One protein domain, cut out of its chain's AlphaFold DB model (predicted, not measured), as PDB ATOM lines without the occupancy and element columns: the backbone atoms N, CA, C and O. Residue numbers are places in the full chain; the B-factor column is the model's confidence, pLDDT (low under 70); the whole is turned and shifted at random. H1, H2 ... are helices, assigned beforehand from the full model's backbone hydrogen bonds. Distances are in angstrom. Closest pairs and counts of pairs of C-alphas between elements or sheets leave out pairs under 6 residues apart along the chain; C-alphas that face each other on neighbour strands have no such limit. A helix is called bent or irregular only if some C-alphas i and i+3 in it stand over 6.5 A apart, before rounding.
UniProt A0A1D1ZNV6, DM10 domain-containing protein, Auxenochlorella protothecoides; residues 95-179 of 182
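This is residues 95 to 179 of the 182 residues of the protein "DM10 domain-containing protein" of Auxenochlorella protothecoides (UniProt A0A1D1ZNV6). Look for a small globule of five short helices round a common middle: H1, H2 and H4 stand round this middle, with H3 on one side and H5 on the other side, across from H3; the helices that touch cross steeply or at nearly a right angle, while H2 and H5 run nearly in line with each other's direction, opposite ways. H4 packs on both H3 and H1, while H5 comes near H1, H2 and H4 with few close C-alphas. The printed part has 85 residues with five named helices, in the order H1, H2, H3, H4, H5, and no named strand; its class is all helix. It is compact, with a radius of gyration of the C-alphas of 12.0 A, and spans 35 by 27 by 23 A.

Start at Met 95, C-alpha at (9.497, -26.586, 17.203). Find C-alpha 105 at (11.644, -20.036, 8.405); from there H1, residues 105 to 116, runs 16.2 A. After a tight link of 3 residues comes H2, residues 120 to 128, 12.3 A long. A short link of 8 residues leads to H3, residues 137 to 147, 15.4 A long; it is neither bent nor irregular, but only just: C-alphas 142 and 145 are 6.1 A apart. A tight link of 4 residues leads to H4, residues 152 to 163, 16.3 A long. After a short link of 6 residues, H5, residues 170 to 178, runs 12.1 A to C-alpha 178 at (7.451, -9.935, -4.796).

Begin with H1, which touches H4 with residues 105 to 109 alone; their closest C-alphas, those of Ala 108 and Gln 154, are 5.5 A apart, and their lines are about perpendicular at 82 degrees. H2 and H3 form a helical hairpin that only just touches, with 3 pairs of C-alphas within 8 A, the closest being Ala 128 and Val 143 at 6.8 A; they run opposite ways at a steep tilt of 42 degrees. H3 touches H4 at a steep tilt of 53 degrees, opposite ways, with the C-alphas of Ala 141 and Val 155 closest at 5.7 A. The helix packing is mostly crossed. H5 is close to H2 but not clearly touching, at a shallow tilt of 6 degrees, opposite ways; the closest C-alphas are those of Val 122 and Leu 174, 7.2 A apart. H3 and H5 are apart. In H1, H2, H4 and H5 every O i to N i+4 pair is within hydrogen-bond range; in H3 it is 5 of 7.

The two C-alphas farthest apart, those of Ala 98 and Ala 127, are 35.8 A apart. The printed part has no cut, and no link between its helices is long. The mean pLDDT of the printed part is 90.5; look to residue 179 for the one value under 70.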
ATOM      1  N   MET A  95       8.569 -26.234  18.284       96.31
ATOM      2  CA  MET A  95       9.497 -26.586  17.203       96.31
ATOM      3  C   MET A  95      10.171 -25.351  16.586       96.31
ATOM      4  O   MET A  95      11.369 -25.383  16.299       96.31
ATOM      5  N   GLU A  96       9.427 -24.255  16.412       95.06
ATOM      6  CA  GLU A  96       9.971 -22.967  15.961       95.06
ATOM      7  C   GLU A  96      11.007 -22.410  16.955       95.06
ATOM      8  O   GLU A  96      12.096 -22.001  16.549       95.06
ATOM      9  N   LEU A  97      10.696 -22.421  18.257       94.44
ATOM     10  CA  LEU A  97      11.584 -21.922  19.318       94.44
ATOM     11  C   LEU A  97      12.831 -22.796  19.504       94.44
ATOM     12  O   LEU A  97      13.920 -22.274  19.723       94.44
ATOM     13  N   ALA A  98      12.682 -24.114  19.380       93.56
ATOM     14  CA  ALA A  98      13.769 -25.085  19.459       93.56
ATOM     15  C   ALA A  98      14.644 -25.119  18.189       93.56
ATOM     16  O   ALA A  98      15.572 -25.923  18.096       93.56
ATOM     17  N   ALA A  99      14.358 -24.266  17.195       92.56
ATOM     18  CA  ALA A  99      15.037 -24.228  15.902       92.56
ATOM     19  C   ALA A  99      15.077 -25.599  15.198       92.56
ATOM     20  O   ALA A  99      16.070 -25.946  14.533       92.56
ATOM     21  N   HIS A 100      13.988 -26.366  15.336       95.88
ATOM     22  CA  HIS A 100      13.803 -27.654  14.681       95.88
ATOM     23  C   HIS A 100      14.030 -27.502  13.165       95.88
ATOM     24  O   HIS A 100      13.492 -26.559  12.580       95.88
ATOM     25  N   PRO A 101      14.773 -28.403  12.488       94.56
ATOM     26  CA  PRO A 101      15.169 -28.217  11.086       94.56
ATOM     27  C   PRO A 101      14.008 -27.900  10.138       94.56
ATOM     28  O   PRO A 101      14.111 -27.013   9.301       94.56
ATOM     29  N   MET A 102      12.869 -28.577  10.301       95.44
ATOM     30  CA  MET A 102      11.692 -28.342   9.454       95.44
ATOM     31  C   MET A 102      10.910 -27.066   9.795       95.44
ATOM     32  O   MET A 102      10.126 -26.615   8.964       95.44
ATOM     33  N   ALA A 103      11.121 -26.483  10.979       96.56
ATOM     34  CA  ALA A 103      10.445 -25.272  11.451       96.56
ATOM     35  C   ALA A 103      11.289 -23.999  11.243       96.56
ATOM     36  O   ALA A 103      10.951 -22.919  11.731       96.56
ATOM     37  N   ARG A 104      12.413 -24.102  10.522       95.06
ATOM     38  CA  ARG A 104      13.267 -22.956  10.205       95.06
ATOM     39  C   ARG A 104      12.672 -22.159   9.059       95.06
ATOM     40  O   ARG A 104      12.692 -22.577   7.903       95.06
ATOM     41  N   LEU A 105      12.201 -20.960   9.388       92.50
ATOM     42  CA  LEU A 105      11.644 -20.036   8.405       92.50
ATOM     43  C   LEU A 105      12.653 -19.690   7.297       92.50
ATOM     44  O   LEU A 105      12.270 -19.631   6.135       92.50
ATOM     45  N   GLY A 106      13.932 -19.495   7.640       91.31
ATOM     46  CA  GLY A 106      14.977 -19.151   6.668       91.31
ATOM     47  C   GLY A 106      15.160 -20.206   5.573       91.31
ATOM     48  O   GLY A 106      15.260 -19.854   4.399       91.31
ATOM     49  N   ASP A 107      15.113 -21.489   5.937       92.19
ATOM     50  CA  ASP A 107      15.232 -22.599   4.985       92.19
ATOM     51  C   ASP A 107      14.022 -22.618   4.040       92.19
ATOM     52  O   ASP A 107      14.173 -22.697   2.822       92.19
ATOM     53  N   ALA A 108      12.817 -22.440   4.593       92.12
ATOM     54  CA  ALA A 108      11.587 -22.371   3.810       92.12
ATOM     55  C   ALA A 108      11.568 -21.161   2.853       92.12
ATOM     56  O   ALA A 108      11.196 -21.290   1.687       92.12
ATOM     57  N   LEU A 109      12.009 -19.986   3.314       91.38
ATOM     58  CA  LEU A 109      12.125 -18.787   2.479       91.38
ATOM     59  C   LEU A 109      13.184 -18.949   1.385       91.38
ATOM     60  O   LEU A 109      12.959 -18.508   0.262       91.38
ATOM     61  N   THR A 110      14.300 -19.616   1.678       91.06
ATOM     62  CA  THR A 110      15.360 -19.886   0.695       91.06
ATOM     63  C   THR A 110      14.844 -20.779  -0.431       91.06
ATOM     64  O   THR A 110      14.986 -20.435  -1.604       91.06
ATOM     65  N   THR A 111      14.180 -21.890  -0.094       91.44
ATOM     66  CA  THR A 111      13.558 -22.778  -1.086       91.44
ATOM     67  C   THR A 111      12.501 -22.049  -1.913       91.44
ATOM     68  O   THR A 111      12.433 -22.219  -3.131       91.44
ATOM     69  N   LEU A 112      11.689 -21.205  -1.272       89.38
ATOM     70  CA  LEU A 112      10.667 -20.435  -1.969       89.38
ATOM     71  C   LEU A 112      11.278 -19.390  -2.910       89.38
ATOM     72  O   LEU A 112      10.839 -19.278  -4.051       89.38
ATOM     73  N   GLY A 113      12.323 -18.684  -2.473       88.62
ATOM     74  CA  GLY A 113      13.068 -17.732  -3.296       88.62
ATOM     75  C   GLY A 113      13.660 -18.388  -4.544       88.62
ATOM     76  O   GLY A 113      13.482 -17.876  -5.644       88.62
ATOM     77  N   GLN A 114      14.266 -19.571  -4.400       87.88
ATOM     78  CA  GLN A 114      14.773 -20.352  -5.535       87.88
ATOM     79  C   GLN A 114      13.667 -20.709  -6.536       87.88
ATOM     80  O   GLN A 114      13.872 -20.589  -7.741       87.88
ATOM     81  N   ALA A 115      12.489 -21.107  -6.049       88.38
ATOM     82  CA  ALA A 115      11.359 -21.460  -6.904       88.38
ATOM     83  C   ALA A 115      10.699 -20.241  -7.584       88.38
ATOM     84  O   ALA A 115      10.037 -20.386  -8.615       88.38
ATOM     85  N   LEU A 116      10.872 -19.039  -7.029       86.69
ATOM     86  CA  LEU A 116      10.377 -17.788  -7.608       86.69
ATOM     87  C   LEU A 116      11.277 -17.237  -8.722       86.69
ATOM     88  O   LEU A 116      10.771 -16.492  -9.561       86.69
ATOM     89  N   SER A 117      12.556 -17.626  -8.772       84.19
ATOM     90  CA  SER A 117      13.547 -17.121  -9.738       84.19
ATOM     91  C   SER A 117      13.109 -17.233 -11.203       84.19
ATOM     92  O   SER A 117      13.397 -16.346 -12.002       84.19
ATOM     93  N   ASP A 118      12.356 -18.277 -11.554       78.19
ATOM     94  CA  ASP A 118      11.908 -18.519 -12.931       78.19
ATOM     95  C   ASP A 118      10.594 -17.791 -13.286       78.19
ATOM     96  O   ASP A 118      10.068 -17.953 -14.390       78.19
ATOM     97  N   GLY A 119       9.985 -17.048 -12.348       77.94
ATOM     98  CA  GLY A 119       8.738 -16.283 -12.526       77.94
ATOM     99  C   GLY A 119       7.461 -17.116 -12.744       77.94
ATOM    100  O   GLY A 119       6.348 -16.628 -12.533       77.94
ATOM    101  N   LYS A 120       7.595 -18.399 -13.105       86.81
ATOM    102  CA  LYS A 120       6.486 -19.338 -13.345       86.81
ATOM    103  C   LYS A 120       5.653 -19.596 -12.096       86.81
ATOM    104  O   LYS A 120       4.431 -19.689 -12.193       86.81
ATOM    105  N   LEU A 121       6.294 -19.687 -10.927       87.69
ATOM    106  CA  LEU A 121       5.600 -19.997  -9.678       87.69
ATOM    107  C   LEU A 121       4.530 -18.946  -9.362       87.69
ATOM    108  O   LEU A 121       3.410 -19.307  -9.030       87.69
ATOM    109  N   VAL A 122       4.816 -17.655  -9.551       87.88
ATOM    110  CA  VAL A 122       3.849 -16.570  -9.299       87.88
ATOM    111  C   VAL A 122       2.593 -16.729 -10.158       87.88
ATOM    112  O   VAL A 122       1.476 -16.612  -9.651       87.88
ATOM    113  N   GLN A 123       2.759 -17.026 -11.450       87.44
ATOM    114  CA  GLN A 123       1.631 -17.255 -12.359       87.44
ATOM    115  C   GLN A 123       0.821 -18.487 -11.941       87.44
ATOM    116  O   GLN A 123      -0.408 -18.450 -11.920       87.44
ATOM    117  N   GLN A 124       1.504 -19.562 -11.542       88.75
ATOM    118  CA  GLN A 124       0.862 -20.783 -11.060       88.75
ATOM    119  C   GLN A 124       0.111 -20.569  -9.740       88.75
ATOM    120  O   GLN A 124      -0.985 -21.100  -9.583       88.75
ATOM    121  N   LEU A 125       0.664 -19.786  -8.810       89.25
ATOM    122  CA  LEU A 125       0.013 -19.431  -7.548       89.25
ATOM    123  C   LEU A 125      -1.251 -18.607  -7.795       89.25
ATOM    124  O   LEU A 125      -2.290 -18.916  -7.223       89.25
ATOM    125  N   ARG A 126      -1.194 -17.618  -8.699       88.12
ATOM    126  CA  ARG A 126      -2.368 -16.822  -9.104       88.12
ATOM    127  C   ARG A 126      -3.489 -17.677  -9.694       88.12
ATOM    128  O   ARG A 126      -4.651 -17.354  -9.491       88.12
ATOM    129  N   ALA A 127      -3.140 -18.732 -10.429       90.00
ATOM    130  CA  ALA A 127      -4.114 -19.624 -11.051       90.00
ATOM    131  C   ALA A 127      -4.694 -20.668 -10.080       90.00
ATOM    132  O   ALA A 127      -5.820 -21.115 -10.278       90.00
ATOM    133  N   ALA A 128      -3.927 -21.090  -9.070       91.12
ATOM    134  CA  ALA A 128      -4.299 -22.196  -8.186       91.12
ATOM    135  C   ALA A 128      -4.914 -21.754  -6.849       91.12
ATOM    136  O   ALA A 128      -5.667 -22.522  -6.255       91.12
ATOM    137  N   LEU A 129      -4.579 -20.559  -6.353       90.69
ATOM    138  CA  LEU A 129      -5.072 -20.061  -5.070       90.69
ATOM    139  C   LEU A 129      -6.367 -19.253  -5.242       90.69
ATOM    140  O   LEU A 129      -6.514 -18.532  -6.233       90.69
ATOM    141  N   PRO A 130      -7.300 -19.317  -4.275       89.94
ATOM    142  CA  PRO A 130      -8.511 -18.507  -4.315       89.94
ATOM    143  C   PRO A 130      -8.174 -17.010  -4.316       89.94
ATOM    144  O   PRO A 130      -7.305 -16.543  -3.582       89.94
ATOM    145  N   LEU A 131      -8.878 -16.232  -5.142       84.50
ATOM    146  CA  LEU A 131      -8.624 -14.793  -5.300       84.50
ATOM    147  C   LEU A 131      -9.046 -13.968  -4.075       84.50
ATOM    148  O   LEU A 131      -8.523 -12.876  -3.850       84.50
ATOM    149  N   HIS A 132      -9.994 -14.480  -3.289       86.06
ATOM    150  CA  HIS A 132     -10.603 -13.781  -2.162       86.06
ATOM    151  C   HIS A 132     -10.677 -14.682  -0.931       86.06
ATOM    152  O   HIS A 132     -10.732 -15.905  -1.045       86.06
ATOM    153  N   GLY A 133     -10.733 -14.054   0.244       90.50
ATOM    154  CA  GLY A 133     -10.796 -14.746   1.528       90.50
ATOM    155  C   GLY A 133      -9.426 -15.032   2.138       90.50
ATOM    156  O   GLY A 133      -8.380 -14.652   1.607       90.50
ATOM    157  N   VAL A 134      -9.461 -15.665   3.308       93.25
ATOM    158  CA  VAL A 134      -8.264 -16.083   4.039       93.25
ATOM    159  C   VAL A 134      -7.855 -17.463   3.543       93.25
ATOM    160  O   VAL A 134      -8.644 -18.401   3.613       93.25
ATOM    161  N   LEU A 135      -6.617 -17.575   3.077       93.56
ATOM    162  CA  LEU A 135      -5.982 -18.831   2.720       93.56
ATOM    163  C   LEU A 135      -5.752 -19.670   3.969       93.56
ATOM    164  O   LEU A 135      -5.028 -19.277   4.892       93.56
ATOM    165  N   SER A 136      -6.322 -20.864   3.970       94.19
ATOM    166  CA  SER A 136      -5.968 -21.890   4.933       94.19
ATOM    167  C   SER A 136      -4.557 -22.418   4.667       94.19
ATOM    168  O   SER A 136      -4.033 -22.389   3.549       94.19
ATOM    169  N   VAL A 137      -3.935 -22.949   5.718       94.75
ATOM    170  CA  VAL A 137      -2.638 -23.624   5.598       94.75
ATOM    171  C   VAL A 137      -2.712 -24.845   4.674       94.75
ATOM    172  O   VAL A 137      -1.746 -25.164   3.991       94.75
ATOM    173  N   GLU A 138      -3.875 -25.494   4.619       94.31
ATOM    174  CA  GLU A 138      -4.144 -26.667   3.787       94.31
ATOM    175  C   GLU A 138      -4.147 -26.328   2.297       94.31
ATOM    176  O   GLU A 138      -3.497 -27.014   1.509       94.31
ATOM    177  N   GLU A 139      -4.809 -25.236   1.910       94.06
ATOM    178  CA  GLU A 139      -4.796 -24.739   0.529       94.06
ATOM    179  C   GLU A 139      -3.382 -24.337   0.109       94.06
ATOM    180  O   GLU A 139      -2.912 -24.719  -0.965       94.06
ATOM    181  N   LEU A 140      -2.672 -23.618   0.982       93.50
ATOM    182  CA  LEU A 140      -1.307 -23.195   0.699       93.50
ATOM    183  C   LEU A 140      -0.360 -24.397   0.558       93.50
ATOM    184  O   LEU A 140       0.430 -24.447  -0.387       93.50
ATOM    185  N   ALA A 141      -0.461 -25.378   1.459       94.62
ATOM    186  CA  ALA A 141       0.312 -26.614   1.393       94.62
ATOM    187  C   ALA A 141       0.004 -27.388   0.110       94.62
ATOM    188  O   ALA A 141       0.934 -27.747  -0.607       94.62
ATOM    189  N   GLY A 142      -1.276 -27.564  -0.229       93.06
ATOM    190  CA  GLY A 142      -1.702 -28.275  -1.433       93.06
ATOM    191  C   GLY A 142      -1.118 -27.699  -2.723       93.06
ATOM    192  O   GLY A 142      -0.816 -28.452  -3.647       93.06
ATOM    193  N   VAL A 143      -0.898 -26.384  -2.788       93.19
ATOM    194  CA  VAL A 143      -0.307 -25.741  -3.968       93.19
ATOM    195  C   VAL A 143       1.222 -25.749  -3.930       93.19
ATOM    196  O   VAL A 143       1.844 -26.124  -4.930       93.19
ATOM    197  N   LEU A 144       1.835 -25.341  -2.810       92.81
ATOM    198  CA  LEU A 144       3.286 -25.156  -2.711       92.81
ATOM    199  C   LEU A 144       4.058 -26.474  -2.725       92.81
ATOM    200  O   LEU A 144       5.074 -26.554  -3.412       92.81
ATOM    201  N   THR A 145       3.585 -27.521  -2.042       94.31
ATOM    202  CA  THR A 145       4.316 -28.801  -1.996       94.31
ATOM    203  C   THR A 145       4.286 -29.544  -3.335       94.31
ATOM    204  O   THR A 145       5.082 -30.444  -3.558       94.31
ATOM    205  N   GLN A 146       3.369 -29.187  -4.242       92.38
ATOM    206  CA  GLN A 146       3.311 -29.742  -5.602       92.38
ATOM    207  C   GLN A 146       4.232 -29.017  -6.591       92.38
ATOM    208  O   GLN A 146       4.507 -29.538  -7.668       92.38
ATOM    209  N   ARG A 147       4.642 -27.785  -6.273       90.44
ATOM    210  CA  ARG A 147       5.340 -26.873  -7.201       90.44
ATOM    211  C   ARG A 147       6.737 -26.492  -6.730       90.44
ATOM    212  O   ARG A 147       7.479 -25.857  -7.470       90.44
ATOM    213  N   THR A 148       7.085 -26.858  -5.504       92.19
ATOM    214  CA  THR A 148       8.364 -26.567  -4.860       92.19
ATOM    215  C   THR A 148       8.825 -27.796  -4.081       92.19
ATOM    216  O   THR A 148       8.041 -28.711  -3.840       92.19
ATOM    217  N   SER A 149      10.082 -27.803  -3.640       94.25
ATOM    218  CA  SER A 149      10.609 -28.828  -2.734       94.25
ATOM    219  C   SER A 149      10.277 -28.575  -1.257       94.25
ATOM    220  O   SER A 149      10.814 -29.264  -0.391       94.25
ATOM    221  N   LEU A 150       9.402 -27.606  -0.949       94.88
ATOM    222  CA  LEU A 150       8.969 -27.344   0.421       94.88
ATOM    223  C   LEU A 150       8.240 -28.554   1.004       94.88
ATOM    224  O   LEU A 150       7.331 -29.116   0.388       94.88
ATOM    225  N   THR A 151       8.575 -28.897   2.244       96.31
ATOM    226  CA  THR A 151       7.795 -29.858   3.022       96.31
ATOM    227  C   THR A 151       6.509 -29.219   3.538       96.31
ATOM    228  O   THR A 151       6.399 -27.999   3.697       96.31
ATOM    229  N   ARG A 152       5.520 -30.052   3.870       96.88
ATOM    230  CA  ARG A 152       4.259 -29.586   4.461       96.88
ATOM    231  C   ARG A 152       4.504 -28.784   5.746       96.88
ATOM    232  O   ARG A 152       3.921 -27.719   5.915       96.88
ATOM    233  N   HIS A 153       5.422 -29.225   6.607       97.75
ATOM    234  CA  HIS A 153       5.782 -28.492   7.823       97.75
ATOM    235  C   HIS A 153       6.437 -27.127   7.549       97.75
ATOM    236  O   HIS A 153       6.131 -26.149   8.235       97.75
ATOM    237  N   GLN A 154       7.282 -27.021   6.518       96.88
ATOM    238  CA  GLN A 154       7.844 -25.732   6.105       96.88
ATOM    239  C   GLN A 154       6.746 -24.775   5.623       96.88
ATOM    240  O   GLN A 154       6.762 -23.597   5.975       96.88
ATOM    241  N   VAL A 155       5.740 -25.274   4.895       95.94
ATOM    242  CA  VAL A 155       4.579 -24.458   4.501       95.94
ATOM    243  C   VAL A 155       3.752 -24.025   5.715       95.94
ATOM    244  O   VAL A 155       3.330 -22.872   5.779       95.94
ATOM    245  N   PHE A 156       3.561 -24.898   6.708       96.38
ATOM    246  CA  PHE A 156       2.890 -24.535   7.963       96.38
ATOM    247  C   PHE A 156       3.644 -23.417   8.691       96.38
ATOM    248  O   PHE A 156       3.032 -22.453   9.145       96.38
ATOM    249  N   THR A 157       4.971 -23.513   8.747       96.12
ATOM    250  CA  THR A 157       5.841 -22.489   9.343       96.12
ATOM    251  C   THR A 157       5.712 -21.152   8.606       96.12
ATOM    252  O   THR A 157       5.509 -20.113   9.235       96.12
ATOM    253  N   LEU A 158       5.754 -21.172   7.268       93.69
ATOM    254  CA  LEU A 158       5.549 -19.985   6.430       93.69
ATOM    255  C   LEU A 158       4.172 -19.357   6.671       93.69
ATOM    256  O   LEU A 158       4.078 -18.155   6.913       93.69
ATOM    257  N   HIS A 159       3.108 -20.162   6.644       95.12
ATOM    258  CA  HIS A 159       1.735 -19.703   6.865       95.12
ATOM    259  C   HIS A 159       1.580 -19.032   8.230       95.12
ATOM    260  O   HIS A 159       1.062 -17.922   8.314       95.12
ATOM    261  N   ARG A 160       2.108 -19.657   9.286       94.44
ATOM    262  CA  ARG A 160       2.085 -19.110  10.649       94.44
ATOM    263  C   ARG A 160       2.839 -17.795  10.758       94.44
ATOM    264  O   ARG A 160       2.372 -16.889  11.443       94.44
ATOM    265  N   HIS A 161       3.981 -17.669  10.085       92.06
ATOM    266  CA  HIS A 161       4.734 -16.417  10.045       92.06
ATOM    267  C   HIS A 161       3.951 -15.297   9.352       92.06
ATOM    268  O   HIS A 161       3.871 -14.187   9.878       92.06
ATOM    269  N   LEU A 162       3.318 -15.591   8.212       91.19
ATOM    270  CA  LEU A 162       2.455 -14.638   7.506       91.19
ATOM    271  C   LEU A 162       1.243 -14.239   8.359       91.19
ATOM    272  O   LEU A 162       0.935 -13.054   8.466       91.19
ATOM    273  N   ALA A 163       0.617 -15.204   9.038       92.81
ATOM    274  CA  ALA A 163      -0.549 -14.981   9.890       92.81
ATOM    275  C   ALA A 163      -0.270 -14.034  11.072       92.81
ATOM    276  O   ALA A 163      -1.177 -13.347  11.538       92.81
ATOM    277  N   ARG A 164       0.984 -13.942  11.544       90.94
ATOM    278  CA  ARG A 164       1.387 -12.967  12.580       90.94
ATOM    279  C   ARG A 164       1.356 -11.519  12.087       90.94
ATOM    280  O   ARG A 164       1.281 -10.610  12.906       90.94
ATOM    281  N   ARG A 165       1.451 -11.299  10.773       88.19
ATOM    282  CA  ARG A 165       1.441  -9.967  10.145       88.19
ATOM    283  C   ARG A 165       0.042  -9.528   9.708       88.19
ATOM    284  O   ARG A 165      -0.147  -8.358   9.399       88.19
ATOM    285  N   GLY A 166      -0.922 -10.444   9.691       90.44
ATOM    286  CA  GLY A 166      -2.302 -10.177   9.303       90.44
ATOM    287  C   GLY A 166      -2.964 -11.384   8.635       90.44
ATOM    288  O   GLY A 166      -2.393 -12.475   8.610       90.44
ATOM    289  N   PRO A 167      -4.175 -11.210   8.082       91.75
ATOM    290  CA  PRO A 167      -4.865 -12.267   7.354       91.75
ATOM    291  C   PRO A 167      -4.027 -12.765   6.171       91.75
ATOM    292  O   PRO A 167      -3.616 -11.982   5.314       91.75
ATOM    293  N   VAL A 168      -3.797 -14.077   6.100       93.50
ATOM    294  CA  VAL A 168      -3.068 -14.687   4.982       93.50
ATOM    295  C   VAL A 168      -3.996 -14.719   3.774       93.50
ATOM    296  O   VAL A 168      -4.886 -15.555   3.709       93.50
ATOM    297  N   THR A 169      -3.829 -13.798   2.831       93.44
ATOM    298  CA  THR A 169      -4.589 -13.765   1.570       93.44
ATOM    299  C   THR A 169      -3.658 -14.017   0.390       93.44
ATOM    300  O   THR A 169      -2.445 -13.836   0.501       93.44
ATOM    301  N   THR A 170      -4.205 -14.403  -0.765       89.50
ATOM    302  CA  THR A 170      -3.407 -14.576  -1.993       89.50
ATOM    303  C   THR A 170      -2.694 -13.285  -2.381       89.50
ATOM    304  O   THR A 170      -1.523 -13.326  -2.744       89.50
ATOM    305  N   ALA A 171      -3.356 -12.132  -2.241       86.56
ATOM    306  CA  ALA A 171      -2.736 -10.832  -2.487       86.56
ATOM    307  C   ALA A 171      -1.559 -10.577  -1.533       86.56
ATOM    308  O   ALA A 171      -0.447 -10.348  -1.999       86.56
ATOM    309  N   ALA A 172      -1.770 -10.724  -0.219       86.19
ATOM    310  CA  ALA A 172      -0.733 -10.479   0.785       86.19
ATOM    311  C   ALA A 172       0.463 -11.437   0.640       86.19
ATOM    312  O   ALA A 172       1.615 -11.036   0.815       86.19
ATOM    313  N   LEU A 173       0.200 -12.701   0.291       87.25
ATOM    314  CA  LEU A 173       1.237 -13.679  -0.020       87.25
ATOM    315  C   LEU A 173       2.065 -13.210  -1.218       87.25
ATOM    316  O   LEU A 173       3.280 -13.104  -1.109       87.25
ATOM    317  N   LEU A 174       1.422 -12.909  -2.348       85.25
ATOM    318  CA  LEU A 174       2.126 -12.505  -3.564       85.25
ATOM    319  C   LEU A 174       2.895 -11.195  -3.376       85.25
ATOM    320  O   LEU A 174       4.024 -11.108  -3.837       85.25
ATOM    321  N   GLU A 175       2.334 -10.214  -2.671       82.75
ATOM    322  CA  GLU A 175       3.045  -8.982  -2.313       82.75
ATOM    323  C   GLU A 175       4.296  -9.289  -1.488       82.75
ATOM    324  O   GLU A 175       5.385  -8.855  -1.846       82.75
ATOM    325  N   THR A 176       4.177 -10.119  -0.447       78.56
ATOM    326  CA  THR A 176       5.323 -10.503   0.394       78.56
ATOM    327  C   THR A 176       6.417 -11.219  -0.403       78.56
ATOM    328  O   THR A 176       7.596 -11.028  -0.124       78.56
ATOM    329  N   LEU A 177       6.042 -12.036  -1.390       76.25
ATOM    330  CA  LEU A 177       6.983 -12.778  -2.238       76.25
ATOM    331  C   LEU A 177       7.626 -11.932  -3.342       76.25
ATOM    332  O   LEU A 177       8.669 -12.316  -3.864       76.25
ATOM    333  N   LEU A 178       6.993 -10.824  -3.725       72.06
ATOM    334  CA  LEU A 178       7.451  -9.935  -4.796       72.06
ATOM    335  C   LEU A 178       8.200  -8.703  -4.270       72.06
ATOM    336  O   LEU A 178       8.810  -7.985  -5.062       72.06
ATOM    337  N   LEU A 179       8.166  -8.445  -2.960       65.12
ATOM    338  CA  LEU A 179       8.970  -7.395  -2.343       65.12
ATOM    339  C   LEU A 179      10.451  -7.818  -2.301       65.12
ATOM    340  O   LEU A 179      10.752  -8.955  -1.929       65.12
TER     341      LEU A 179